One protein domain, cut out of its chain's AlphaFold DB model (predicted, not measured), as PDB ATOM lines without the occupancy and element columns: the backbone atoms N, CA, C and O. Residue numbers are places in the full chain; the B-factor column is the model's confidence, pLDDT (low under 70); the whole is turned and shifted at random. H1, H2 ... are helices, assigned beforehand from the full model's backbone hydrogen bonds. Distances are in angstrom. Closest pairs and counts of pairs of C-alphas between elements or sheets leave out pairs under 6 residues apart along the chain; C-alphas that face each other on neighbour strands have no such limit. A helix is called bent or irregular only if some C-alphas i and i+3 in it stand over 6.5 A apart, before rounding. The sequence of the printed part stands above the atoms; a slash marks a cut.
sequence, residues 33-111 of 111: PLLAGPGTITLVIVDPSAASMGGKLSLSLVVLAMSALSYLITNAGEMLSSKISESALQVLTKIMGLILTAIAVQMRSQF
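Overview. This is residues 33 to 111 of the 111 residues of the protein "UPF0056 membrane protein" of Synechococcus sp. BIOS-E4-1 (UniProt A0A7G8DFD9). The model is an open, flat frame of helices: the long helix H4 makes one side, and the second long helix H5 turns off from one end of it at a corner, so that the two form a wide V. From the other end of H4 the three short helices H3, H2 and H1 fold back as a hook towards the mouth of the V, and the space between H4, H5 and the hook is left open. The printed part has 79 residues, with five named helices in the order H1, H2, H3, H4, H5 along the chain and no named strand; the class is all helix. The whole is extended, with a radius of gyration of the C-alphas of 18.9 A, and the C-alphas span 51 by 42 by 13 A along their three main axes.

Along the chain. H4, the longest helix, holds residues 53 to 83, 31 residues from Met 53 to Lys 83, and measures 45.3 A from first to last C-alpha. It begins with C-alpha 53 at (44.577, 26.326, -23.167) and ends with C-alpha 83 at (2.794, 8.869, -21.466), with x falling along its length. H5 follows with residues 86 to 110, 25 residues and 36.7 A from first to last C-alpha; it ends with C-alpha 110 at (27.352, 4.313, 9.734). Before H4 stands H3, residues 48 to 51, with 6.3 A from first to last C-alpha. Before that comes H2, residues 38 to 46, 12.5 A from first to last C-alpha. The printed part begins with H1, residues 33 to 36, 5.1 A from first to last C-alpha, with C-alpha 33 at (26.799, 24.255, -6.492). No helix is bent or irregular, but for H3 this holds only just: C-alphas 48 and 51 are 6.3 A apart.

Arrangement. H4 touches H3 only at the corner by their link, and only just, with 3 pairs of C-alphas within 8 A. The closest C-alphas of the two are those of Ser 49 and Gly 55, 5.1 A apart, and H4 touches H3 with residues 55 to 59 alone. At the far end of H4, H5 is apart from it, though the two follow each other in the chain. H3 and H2 are close but not clearly touching; their closest C-alphas, those of Val 44 and Ala 50, are 7.2 A apart. H2 and H1 are also close but not clearly touching, with the C-alphas of Pro 33 and Ile 41 closest at 7.4 A. H1 and H2 are each apart from both H4 and H5, H1 and H3 are apart, and so are H3 and H5. In H2 and H5 every pair of O of residue i and N of residue i+4 is within hydrogen-bond range, and in H4 26 of 27 are. H1 and H3, with 4 residues each, are too short for such a pair, and in each the one pair of O of residue i and N of residue i+3 is not within range.

Size, cuts and confidence. The two C-alphas farthest apart are those of Ser 52 and Ser 87, 51.6 A, while the first and last printed C-alphas, Pro 33 and Phe 111, are 25.5 A apart. Residues 34 to 40 stand free, and so do residues 60 to 111, of which 60 to 83 belong to H4 and 86 to 110 to H5. The printed part has no cut, and the four links between helices are tight. Phe 111 is the chain's last residue. The mean pLDDT of the printed part is 85.3, and residues 81, 82 and 111 are under 70.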
ATOM      1  N   PRO A  33      25.776  25.036  -7.184       78.44
ATOM      2  CA  PRO A  33      26.799  24.255  -6.492       78.44
ATOM      3  C   PRO A  33      26.329  22.895  -5.977       78.44
ATOM      4  O   PRO A  33      27.059  21.914  -6.089       78.44
ATOM      5  N   LEU A  34      25.119  22.815  -5.418       79.88
ATOM      6  CA  LEU A  34      24.555  21.559  -4.927       79.88
ATOM      7  C   LEU A  34      24.229  20.600  -6.076       79.88
ATOM      8  O   LEU A  34      24.445  19.401  -5.931       79.88
ATOM      9  N   LEU A  35      23.774  21.125  -7.218       79.19
ATOM     10  CA  LEU A  35      23.502  20.345  -8.427       79.19
ATOM     11  C   LEU A  35      24.786  19.828  -9.090       79.19
ATOM     12  O   LEU A  35      24.819  18.682  -9.528       79.19
ATOM     13  N   ALA A  36      25.850  20.637  -9.134       80.12
ATOM     14  CA  ALA A  36      27.175  20.192  -9.580       80.12
ATOM     15  C   ALA A  36      27.823  19.209  -8.585       80.12
ATOM     16  O   ALA A  36      28.599  18.339  -8.979       80.12
ATOM     17  N   GLY A  37      27.491  19.341  -7.300       82.62
ATOM     18  CA  GLY A  37      28.059  18.583  -6.197       82.62
ATOM     19  C   GLY A  37      29.364  19.211  -5.682       82.62
ATOM     20  O   GLY A  37      30.253  19.538  -6.472       82.62
ATOM     21  N   PRO A  38      29.547  19.345  -4.356       83.44
ATOM     22  CA  PRO A  38      30.743  19.975  -3.783       83.44
ATOM     23  C   PRO A  38      32.045  19.221  -4.113       83.44
ATOM     24  O   PRO A  38      33.103  19.838  -4.256       83.44
ATOM     25  N   GLY A  39      31.972  17.897  -4.298       83.31
ATOM     26  CA  GLY A  39      33.111  17.078  -4.727       83.31
ATOM     27  C   GLY A  39      33.578  17.416  -6.142       83.31
ATOM     28  O   GLY A  39      34.768  17.609  -6.372       83.31
ATOM     29  N   THR A  40      32.644  17.586  -7.077       85.19
ATOM     30  CA  THR A  40      32.941  17.933  -8.472       85.19
ATOM     31  C   THR A  40      33.566  19.322  -8.586       85.19
ATOM     32  O   THR A  40      34.529  19.504  -9.324       85.19
ATOM     33  N   ILE A  41      33.073  20.292  -7.809       87.38
ATOM     34  CA  ILE A  41      33.656  21.643  -7.752       87.38
ATOM     35  C   ILE A  41      35.112  21.578  -7.279       87.38
ATOM     36  O   ILE A  41      35.988  22.182  -7.894       87.38
ATOM     37  N   THR A  42      35.377  20.807  -6.221       88.88
ATOM     38  CA  THR A  42      36.732  20.622  -5.680       88.88
ATOM     39  C   THR A  42      37.675  20.034  -6.729       88.88
ATOM     40  O   THR A  42      38.784  20.535  -6.901       88.88
ATOM     41  N   LEU A  43      37.218  19.017  -7.467       87.25
ATOM     42  CA  LEU A  43      38.000  18.373  -8.524       87.25
ATOM     43  C   LEU A  43      38.375  19.342  -9.649       87.25
ATOM     44  O   LEU A  43      39.516  19.336 -10.094       87.25
ATOM     45  N   VAL A  44      37.451  20.204 -10.077       84.12
ATOM     46  CA  VAL A  44      37.724  21.185 -11.141       84.12
ATOM     47  C   VAL A  44      38.691  22.277 -10.673       84.12
ATOM     48  O   VAL A  44      39.542  22.705 -11.445       84.12
ATOM     49  N   ILE A  45      38.587  22.729  -9.420       85.19
ATOM     50  CA  ILE A  45      39.472  23.774  -8.878       85.19
ATOM     51  C   ILE A  45      40.905  23.259  -8.703       85.19
ATOM     52  O   ILE A  45      41.852  24.000  -8.959       85.19
ATOM     53  N   VAL A  46      41.067  22.014  -8.244       87.44
ATOM     54  CA  VAL A  46      42.393  21.423  -8.010       87.44
ATOM     55  C   VAL A  46      43.038  20.889  -9.290       87.44
ATOM     56  O   VAL A  46      44.231  20.603  -9.272       87.44
ATOM     57  N   ASP A  47      42.287  20.757 -10.390       83.12
ATOM     58  CA  ASP A  47      42.809  20.231 -11.651       83.12
ATOM     59  C   ASP A  47      43.880  21.172 -12.240       83.12
ATOM     60  O   ASP A  47      43.558  22.253 -12.748       83.12
ATOM     61  N   PRO A  48      45.165  20.768 -12.244       73.81
ATOM     62  CA  PRO A  48      46.243  21.594 -12.780       73.81
ATOM     63  C   PRO A  48      46.118  21.806 -14.297       73.81
ATOM     64  O   PRO A  48      46.682  22.757 -14.843       73.81
ATOM     65  N   SER A  49      45.362  20.950 -14.991       74.44
ATOM     66  CA  SER A  49      45.159  21.032 -16.439       74.44
ATOM     67  C   SER A  49      44.183  22.139 -16.823       74.44
ATOM     68  O   SER A  49      44.298  22.685 -17.921       74.44
ATOM     69  N   ALA A  50      43.274  22.530 -15.922       70.06
ATOM     70  CA  ALA A  50      42.238  23.532 -16.175       70.06
ATOM     71  C   ALA A  50      42.804  24.923 -16.530       70.06
ATOM     72  O   ALA A  50      42.161  25.699 -17.241       70.06
ATOM     73  N   ALA A  51      44.028  25.238 -16.087       71.88
ATOM     74  CA  ALA A  51      44.703  26.498 -16.399       71.88
ATOM     75  C   ALA A  51      45.301  26.544 -17.822       71.88
ATOM     76  O   ALA A  51      45.494  27.633 -18.374       71.88
ATOM     77  N   SER A  52      45.566  25.386 -18.435       82.50
ATOM     78  CA  SER A  52      46.110  25.276 -19.794       82.50
ATOM     79  C   SER A  52      45.046  25.573 -20.857       82.50
ATOM     80  O   SER A  52      43.865  25.281 -20.678       82.50
ATOM     81  N   MET A  53      45.465  26.097 -22.017       77.19
ATOM     82  CA  MET A  53      44.577  26.326 -23.167       77.19
ATOM     83  C   MET A  53      43.865  25.031 -23.608       77.19
ATOM     84  O   MET A  53      42.694  25.066 -23.981       77.19
ATOM     85  N   GLY A  54      44.544  23.881 -23.490       82.50
ATOM     86  CA  GLY A  54      43.959  22.565 -23.768       82.50
ATOM     87  C   GLY A  54      42.914  22.133 -22.733       82.50
ATOM     88  O   GLY A  54      41.875  21.589 -23.103       82.50
ATOM     89  N   GLY A  55      43.133  22.436 -21.450       80.88
ATOM     90  CA  GLY A  55      42.163  22.137 -20.393       80.88
ATOM     91  C   GLY A  55      40.906  22.992 -20.490       80.88
ATOM     92  O   GLY A  55      39.805  22.472 -20.343       80.88
ATOM     93  N   LYS A  56      41.041  24.275 -20.851       80.38
ATOM     94  CA  LYS A  56      39.888  25.153 -21.119       80.38
ATOM     95  C   LYS A  56      39.021  24.635 -22.266       80.38
ATOM     96  O   LYS A  56      37.796  24.649 -22.160       80.38
ATOM     97  N   LEU A  57      39.646  24.147 -23.341       86.56
ATOM     98  CA  LEU A  57      38.926  23.569 -24.475       86.56
ATOM     99  C   LEU A  57      38.209  22.268 -24.085       86.56
ATOM    100  O   LEU A  57      37.040  22.093 -24.423       86.56
ATOM    101  N   SER A  58      38.880  21.400 -23.323       83.88
ATOM    102  CA  SER A  58      38.291  20.171 -22.777       83.88
ATOM    103  C   SER A  58      37.082  20.466 -21.881       83.88
ATOM    104  O   SER A  58      36.003  19.912 -22.089       83.88
ATOM    105  N   LEU A  59      37.212  21.411 -20.943       84.50
ATOM    106  CA  LEU A  59      36.130  21.798 -20.039       84.50
ATOM    107  C   LEU A  59      34.931  22.365 -20.811       84.50
ATOM    108  O   LEU A  59      33.790  21.996 -20.542       84.50
ATOM    109  N   SER A  60      35.183  23.207 -21.819       85.75
ATOM    110  CA  SER A  60      34.128  23.737 -22.686       85.75
ATOM    111  C   SER A  60      33.400  22.629 -23.451       85.75
ATOM    112  O   SER A  60      32.180  22.695 -23.587       85.75
ATOM    113  N   LEU A  61      34.122  21.611 -23.931       90.31
ATOM    114  CA  LEU A  61      33.533  20.460 -24.617       90.31
ATOM    115  C   LEU A  61      32.649  19.638 -23.669       90.31
ATOM    116  O   LEU A  61      31.541  19.261 -24.043       90.31
ATOM    117  N   VAL A  62      33.104  19.410 -22.434       88.00
ATOM    118  CA  VAL A  62      32.333  18.704 -21.398       88.00
ATOM    119  C   VAL A  62      31.057  19.463 -21.045       88.00
ATOM    120  O   VAL A  62      29.993  18.854 -20.969       88.00
ATOM    121  N   VAL A  63      31.130  20.787 -20.872       87.88
ATOM    122  CA  VAL A  63      29.950  21.622 -20.589       87.88
ATOM    123  C   VAL A  63      28.949  21.561 -21.743       87.88
ATOM    124  O   VAL A  63      27.756  21.385 -21.504       87.88
ATOM    125  N   LEU A  64      29.421  21.644 -22.991       93.00
ATOM    126  CA  LEU A  64      28.581  21.487 -24.182       93.00
ATOM    127  C   LEU A  64      27.918  20.108 -24.235       93.00
ATOM    128  O   LEU A  64      26.714  20.017 -24.465       93.00
ATOM    129  N   ALA A  65      28.678  19.044 -23.972       92.44
ATOM    130  CA  ALA A  65      28.164  17.679 -23.949       92.44
ATOM    131  C   ALA A  65      27.117  17.476 -22.842       92.44
ATOM    132  O   ALA A  65      26.057  16.907 -23.098       92.44
ATOM    133  N   MET A  66      27.370  17.982 -21.630       89.94
ATOM    134  CA  MET A  66      26.413  17.951 -20.518       89.94
ATOM    135  C   MET A  66      25.150  18.742 -20.839       89.94
ATOM    136  O   MET A  66      24.054  18.237 -20.626       89.94
ATOM    137  N   SER A  67      25.283  19.944 -21.400       89.00
ATOM    138  CA  SER A  67      24.136  20.763 -21.792       89.00
ATOM    139  C   SER A  67      23.286  20.069 -22.860       89.00
ATOM    140  O   SER A  67      22.064  20.010 -22.719       89.00
ATOM    141  N   ALA A  68      23.918  19.467 -23.872       93.25
ATOM    142  CA  ALA A  68      23.227  18.683 -24.892       93.25
ATOM    143  C   ALA A  68      22.524  17.455 -24.295       93.25
ATOM    144  O   ALA A  68      21.374  17.179 -24.634       93.25
ATOM    145  N   LEU A  69      23.178  16.744 -23.372       91.75
ATOM    146  CA  LEU A  69      22.589  15.593 -22.692       91.75
ATOM    147  C   LEU A  69      21.390  16.004 -21.830       91.75
ATOM    148  O   LEU A  69      20.339  15.373 -21.910       91.75
ATOM    149  N   SER A  70      21.517  17.078 -21.047       89.56
ATOM    150  CA  SER A  70      20.413  17.634 -20.264       89.56
ATOM    151  C   SER A  70      19.247  18.041 -21.157       89.56
ATOM    152  O   SER A  70      18.114  17.686 -20.852       89.56
ATOM    153  N   TYR A  71      19.510  18.704 -22.288       90.62
ATOM    154  CA  TYR A  71      18.475  19.044 -23.262       90.62
ATOM    155  C   TYR A  71      17.756  17.796 -23.788       90.62
ATOM    156  O   TYR A  71      16.529  17.762 -23.828       90.62
ATOM    157  N   LEU A  72      18.502  16.738 -24.120       90.12
ATOM    158  CA  LEU A  72      17.934  15.476 -24.594       90.12
ATOM    159  C   LEU A  72      17.040  14.810 -23.539       90.12
ATOM    160  O   LEU A  72      15.952  14.334 -23.862       90.12
ATOM    161  N   ILE A  73      17.481  14.809 -22.278       88.56
ATOM    162  CA  ILE A  73      16.729  14.261 -21.143       88.56
ATOM    163  C   ILE A  73      15.454  15.074 -20.901       88.56
ATOM    164  O   ILE A  73      14.382  14.494 -20.741       88.56
ATOM    165  N   THR A  74      15.542  16.405 -20.897       83.62
ATOM    166  CA  THR A  74      14.379  17.279 -20.699       83.62
ATOM    167  C   THR A  74      13.382  17.158 -21.851       83.62
ATOM    168  O   THR A  74      12.186  17.039 -21.598       83.62
ATOM    169  N   ASN A  75      13.854  17.078 -23.096       87.00
ATOM    170  CA  ASN A  75      13.009  16.843 -24.268       87.00
ATOM    171  C   ASN A  75      12.311  15.470 -24.209       87.00
ATOM    172  O   ASN A  75      11.124  15.346 -24.506       87.00
ATOM    173  N   ALA A  76      13.014  14.429 -23.748       82.12
ATOM    174  CA  ALA A  76      12.391  13.139 -23.457       82.12
ATOM    175  C   ALA A  76      11.368  13.236 -22.310       82.12
ATOM    176  O   ALA A  76      10.389  12.494 -22.304       82.12
ATOM    177  N   GLY A  77      11.565  14.163 -21.369       78.81
ATOM    178  CA  GLY A  77      10.632  14.485 -20.291       78.81
ATOM    179  C   GLY A  77       9.293  15.037 -20.783       78.81
ATOM    180  O   GLY A  77       8.254  14.621 -20.278       78.81
ATOM    181  N   GLU A  78       9.287  15.894 -21.806       74.81
ATOM    182  CA  GLU A  78       8.044  16.368 -22.436       74.81
ATOM    183  C   GLU A  78       7.265  15.209 -23.081       74.81
ATOM    184  O   GLU A  78       6.058  15.066 -22.860       74.81
ATOM    185  N   MET A  79       7.957  14.298 -23.781       70.00
ATOM    186  CA  MET A  79       7.344  13.051 -24.266       70.00
ATOM    187  C   MET A  79       6.849  12.167 -23.117       70.00
ATOM    188  O   MET A  79       5.754  11.604 -23.195       70.00
ATOM    189  N   LEU A  80       7.639  12.033 -22.050       73.62
ATOM    190  CA  LEU A  80       7.310  11.195 -20.903       73.62
ATOM    191  C   LEU A  80       6.083  11.729 -20.160       73.62
ATOM    192  O   LEU A  80       5.238  10.933 -19.760       73.62
ATOM    193  N   SER A  81       5.922  13.050 -20.055       68.81
ATOM    194  CA  SER A  81       4.761  13.670 -19.411       68.81
ATOM    195  C   SER A  81       3.449  13.334 -20.120       68.81
ATOM    196  O   SER A  81       2.413  13.268 -19.468       68.81
ATOM    197  N   SER A  82       3.480  13.074 -21.431       69.00
ATOM    198  CA  SER A  82       2.291  12.646 -22.185       69.00
ATOM    199  C   SER A  82       1.957  11.154 -22.025       69.00
ATOM    200  O   SER A  82       0.829  10.740 -22.284       69.00
ATOM    201  N   LYS A  83       2.928  10.331 -21.602       71.44
ATOM    202  CA  LYS A  83       2.794   8.869 -21.466       71.44
ATOM    203  C   LYS A  83       2.688   8.388 -20.020       71.44
ATOM    204  O   LYS A  83       2.274   7.249 -19.804       71.44
ATOM    205  N   ILE A  84       3.084   9.198 -19.041       79.12
ATOM    206  CA  ILE A  84       3.075   8.798 -17.635       79.12
ATOM    207  C   ILE A  84       1.647   8.930 -17.081       79.12
ATOM    208  O   ILE A  84       1.100  10.021 -16.950       79.12
ATOM    209  N   SER A  85       1.001   7.800 -16.796       80.12
ATOM    210  CA  SER A  85      -0.303   7.806 -16.123       80.12
ATOM    211  C   SER A  85      -0.151   8.268 -14.672       80.12
ATOM    212  O   SER A  85       0.838   7.933 -14.017       80.12
ATOM    213  N   GLU A  86      -1.149   8.973 -14.132       83.12
ATOM    214  CA  GLU A  86      -1.138   9.481 -12.749       83.12
ATOM    215  C   GLU A  86      -0.792   8.399 -11.710       83.12
ATOM    216  O   GLU A  86      -0.029   8.648 -10.775       83.12
ATOM    217  N   SER A  87      -1.264   7.163 -11.909       85.62
ATOM    218  CA  SER A  87      -0.949   6.033 -11.028       85.62
ATOM    219  C   SER A  87       0.553   5.730 -10.950       85.62
ATOM    220  O   SER A  87       1.053   5.388  -9.879       85.62
ATOM    221  N   ALA A  88       1.297   5.888 -12.049       86.19
ATOM    222  CA  ALA A  88       2.739   5.647 -12.075       86.19
ATOM    223  C   ALA A  88       3.502   6.705 -11.263       86.19
ATOM    224  O   ALA A  88       4.399   6.359 -10.492       86.19
ATOM    225  N   LEU A  89       3.102   7.977 -11.360       87.81
ATOM    226  CA  LEU A  89       3.662   9.057 -10.539       87.81
ATOM    227  C   LEU A  89       3.378   8.846  -9.045       87.81
ATOM    228  O   LEU A  89       4.243   9.087  -8.197       87.81
ATOM    229  N   GLN A  90       2.189   8.341  -8.714       91.19
ATOM    230  CA  GLN A  90       1.796   8.062  -7.336       91.19
ATOM    231  C   GLN A  90       2.641   6.938  -6.713       91.19
ATOM    232  O   GLN A  90       3.075   7.041  -5.563       91.19
ATOM    233  N   VAL A  91       2.930   5.885  -7.484       93.69
ATOM    234  CA  VAL A  91       3.845   4.810  -7.071       93.69
ATOM    235  C   VAL A  91       5.276   5.333  -6.942       93.69
ATOM    236  O   VAL A  91       5.929   5.066  -5.933       93.69
ATOM    237  N   LEU A  92       5.750   6.130  -7.903       93.25
ATOM    238  CA  LEU A  92       7.101   6.692  -7.877       93.25
ATOM    239  C   LEU A  92       7.336   7.566  -6.639       93.25
ATOM    240  O   LEU A  92       8.364   7.439  -5.979       93.25
ATOM    241  N   THR A  93       6.353   8.390  -6.272       92.94
ATOM    242  CA  THR A  93       6.411   9.236  -5.069       92.94
ATOM    243  C   THR A  93       6.579   8.397  -3.799       92.94
ATOM    244  O   THR A  93       7.400   8.724  -2.940       92.94
ATOM    245  N   LYS A  94       5.862   7.270  -3.693       94.75
ATOM    246  CA  LYS A  94       6.029   6.332  -2.571       94.75
ATOM    247  C   LYS A  94       7.429   5.724  -2.551       94.75
ATOM    248  O   LYS A  94       8.048   5.668  -1.493       94.75
ATOM    249  N   ILE A  95       7.940   5.307  -3.709       96.19
ATOM    250  CA  ILE A  95       9.283   4.727  -3.828       96.19
ATOM    251  C   ILE A  95      10.355   5.741  -3.411       96.19
ATOM    252  O   ILE A  95      11.232   5.383  -2.632       96.19
ATOM    253  N   MET A  96      10.264   7.003  -3.845       94.81
ATOM    254  CA  MET A  96      11.189   8.061  -3.414       94.81
ATOM    255  C   MET A  96      11.209   8.202  -1.884       94.81
ATOM    256  O   MET A  96      12.283   8.234  -1.287       94.81
ATOM    257  N   GLY A  97      10.040   8.204  -1.232       93.75
ATOM    258  CA  GLY A  97       9.943   8.249   0.233       93.75
ATOM    259  C   GLY A  97      10.553   7.025   0.931       93.75
ATOM    260  O   GLY A  97      11.245   7.164   1.943       93.75
ATOM    261  N   LEU A  98      10.356   5.827   0.372       96.75
ATOM    262  CA  LEU A  98      10.966   4.595   0.882       96.75
ATOM    263  C   LEU A  98      12.493   4.608   0.728       96.75
ATOM    264  O   LEU A  98      13.197   4.253   1.673       96.75
ATOM    265  N   ILE A  99      13.008   5.068  -0.416       96.12
ATOM    266  CA  ILE A  99      14.450   5.209  -0.669       96.12
ATOM    267  C   ILE A  99      15.067   6.204   0.315       96.12
ATOM    268  O   ILE A  99      16.071   5.885   0.942       96.12
ATOM    269  N   LEU A 100      14.453   7.375   0.509       95.50
ATOM    270  CA  LEU A 100      14.931   8.366   1.480       95.50
ATOM    271  C   LEU A 100      14.977   7.792   2.903       95.50
ATOM    272  O   LEU A 100      15.955   8.000   3.619       95.50
ATOM    273  N   THR A 101      13.961   7.018   3.292       95.88
ATOM    274  CA  THR A 101      13.929   6.332   4.594       95.88
ATOM    275  C   THR A 101      15.052   5.300   4.711       95.88
ATOM    276  O   THR A 101      15.738   5.247   5.732       95.88
ATOM    277  N   ALA A 102      15.286   4.507   3.664       95.62
ATOM    278  CA  ALA A 102      16.365   3.523   3.632       95.62
ATOM    279  C   ALA A 102      17.748   4.187   3.722       95.62
ATOM    280  O   ALA A 102      18.577   3.760   4.525       95.62
ATOM    281  N   ILE A 103      17.975   5.271   2.970       94.69
ATOM    282  CA  ILE A 103      19.208   6.067   3.036       94.69
ATOM    283  C   ILE A 103      19.391   6.638   4.447       94.69
ATOM    284  O   ILE A 103      20.482   6.547   5.002       94.69
ATOM    285  N   ALA A 104      18.335   7.160   5.075       94.69
ATOM    286  CA  ALA A 104      18.410   7.676   6.441       94.69
ATOM    287  C   ALA A 104      18.807   6.589   7.458       94.69
ATOM    288  O   ALA A 104      19.651   6.831   8.323       94.69
ATOM    289  N   VAL A 105      18.246   5.379   7.345       95.50
ATOM    290  CA  VAL A 105      18.627   4.236   8.195       95.50
ATOM    291  C   VAL A 105      20.074   3.810   7.937       95.50
ATOM    292  O   VAL A 105      20.805   3.567   8.895       95.50
ATOM    293  N   GLN A 106      20.507   3.773   6.673       93.06
ATOM    294  CA  GLN A 106      21.888   3.471   6.286       93.06
ATOM    295  C   GLN A 106      22.873   4.475   6.893       93.06
ATOM    296  O   GLN A 106      23.875   4.063   7.474       93.06
ATOM    297  N   MET A 107      22.581   5.775   6.789       92.38
ATOM    298  CA  MET A 107      23.422   6.834   7.347       92.38
ATOM    299  C   MET A 107      23.458   6.771   8.876       92.38
ATOM    300  O   MET A 107      24.537   6.829   9.452       92.38
ATOM    301  N   ARG A 108      22.313   6.549   9.534       90.75
ATOM    302  CA  ARG A 108      22.247   6.356  10.994       90.75
ATOM    303  C   ARG A 108      22.938   5.073  11.472       90.75
ATOM    304  O   ARG A 108      23.198   4.943  12.656       90.75
ATOM    305  N   SER A 109      23.191   4.108  10.594       85.88
ATOM    306  CA  SER A 109      23.946   2.897  10.930       85.88
ATOM    307  C   SER A 109      25.460   3.049  10.730       85.88
ATOM    308  O   SER A 109      26.195   2.175  11.183       85.88
ATOM    309  N   GLN A 110      25.925   4.077  10.009       75.12
ATOM    310  CA  GLN A 110      27.352   4.313   9.734       75.12
ATOM    311  C   GLN A 110      27.986   5.416  10.595       75.12
ATOM    312  O   GLN A 110      29.207   5.559  10.575       75.12
ATOM    313  N   PHE A 111      27.173   6.159  11.343       62.31
ATOM    314  CA  PHE A 111      27.584   7.094  12.390       62.31
ATOM    315  C   PHE A 111      27.175   6.540  13.753       62.31
ATOM    316  O   PHE A 111      27.950   6.736  14.712       62.31
TER     317      PHE A 111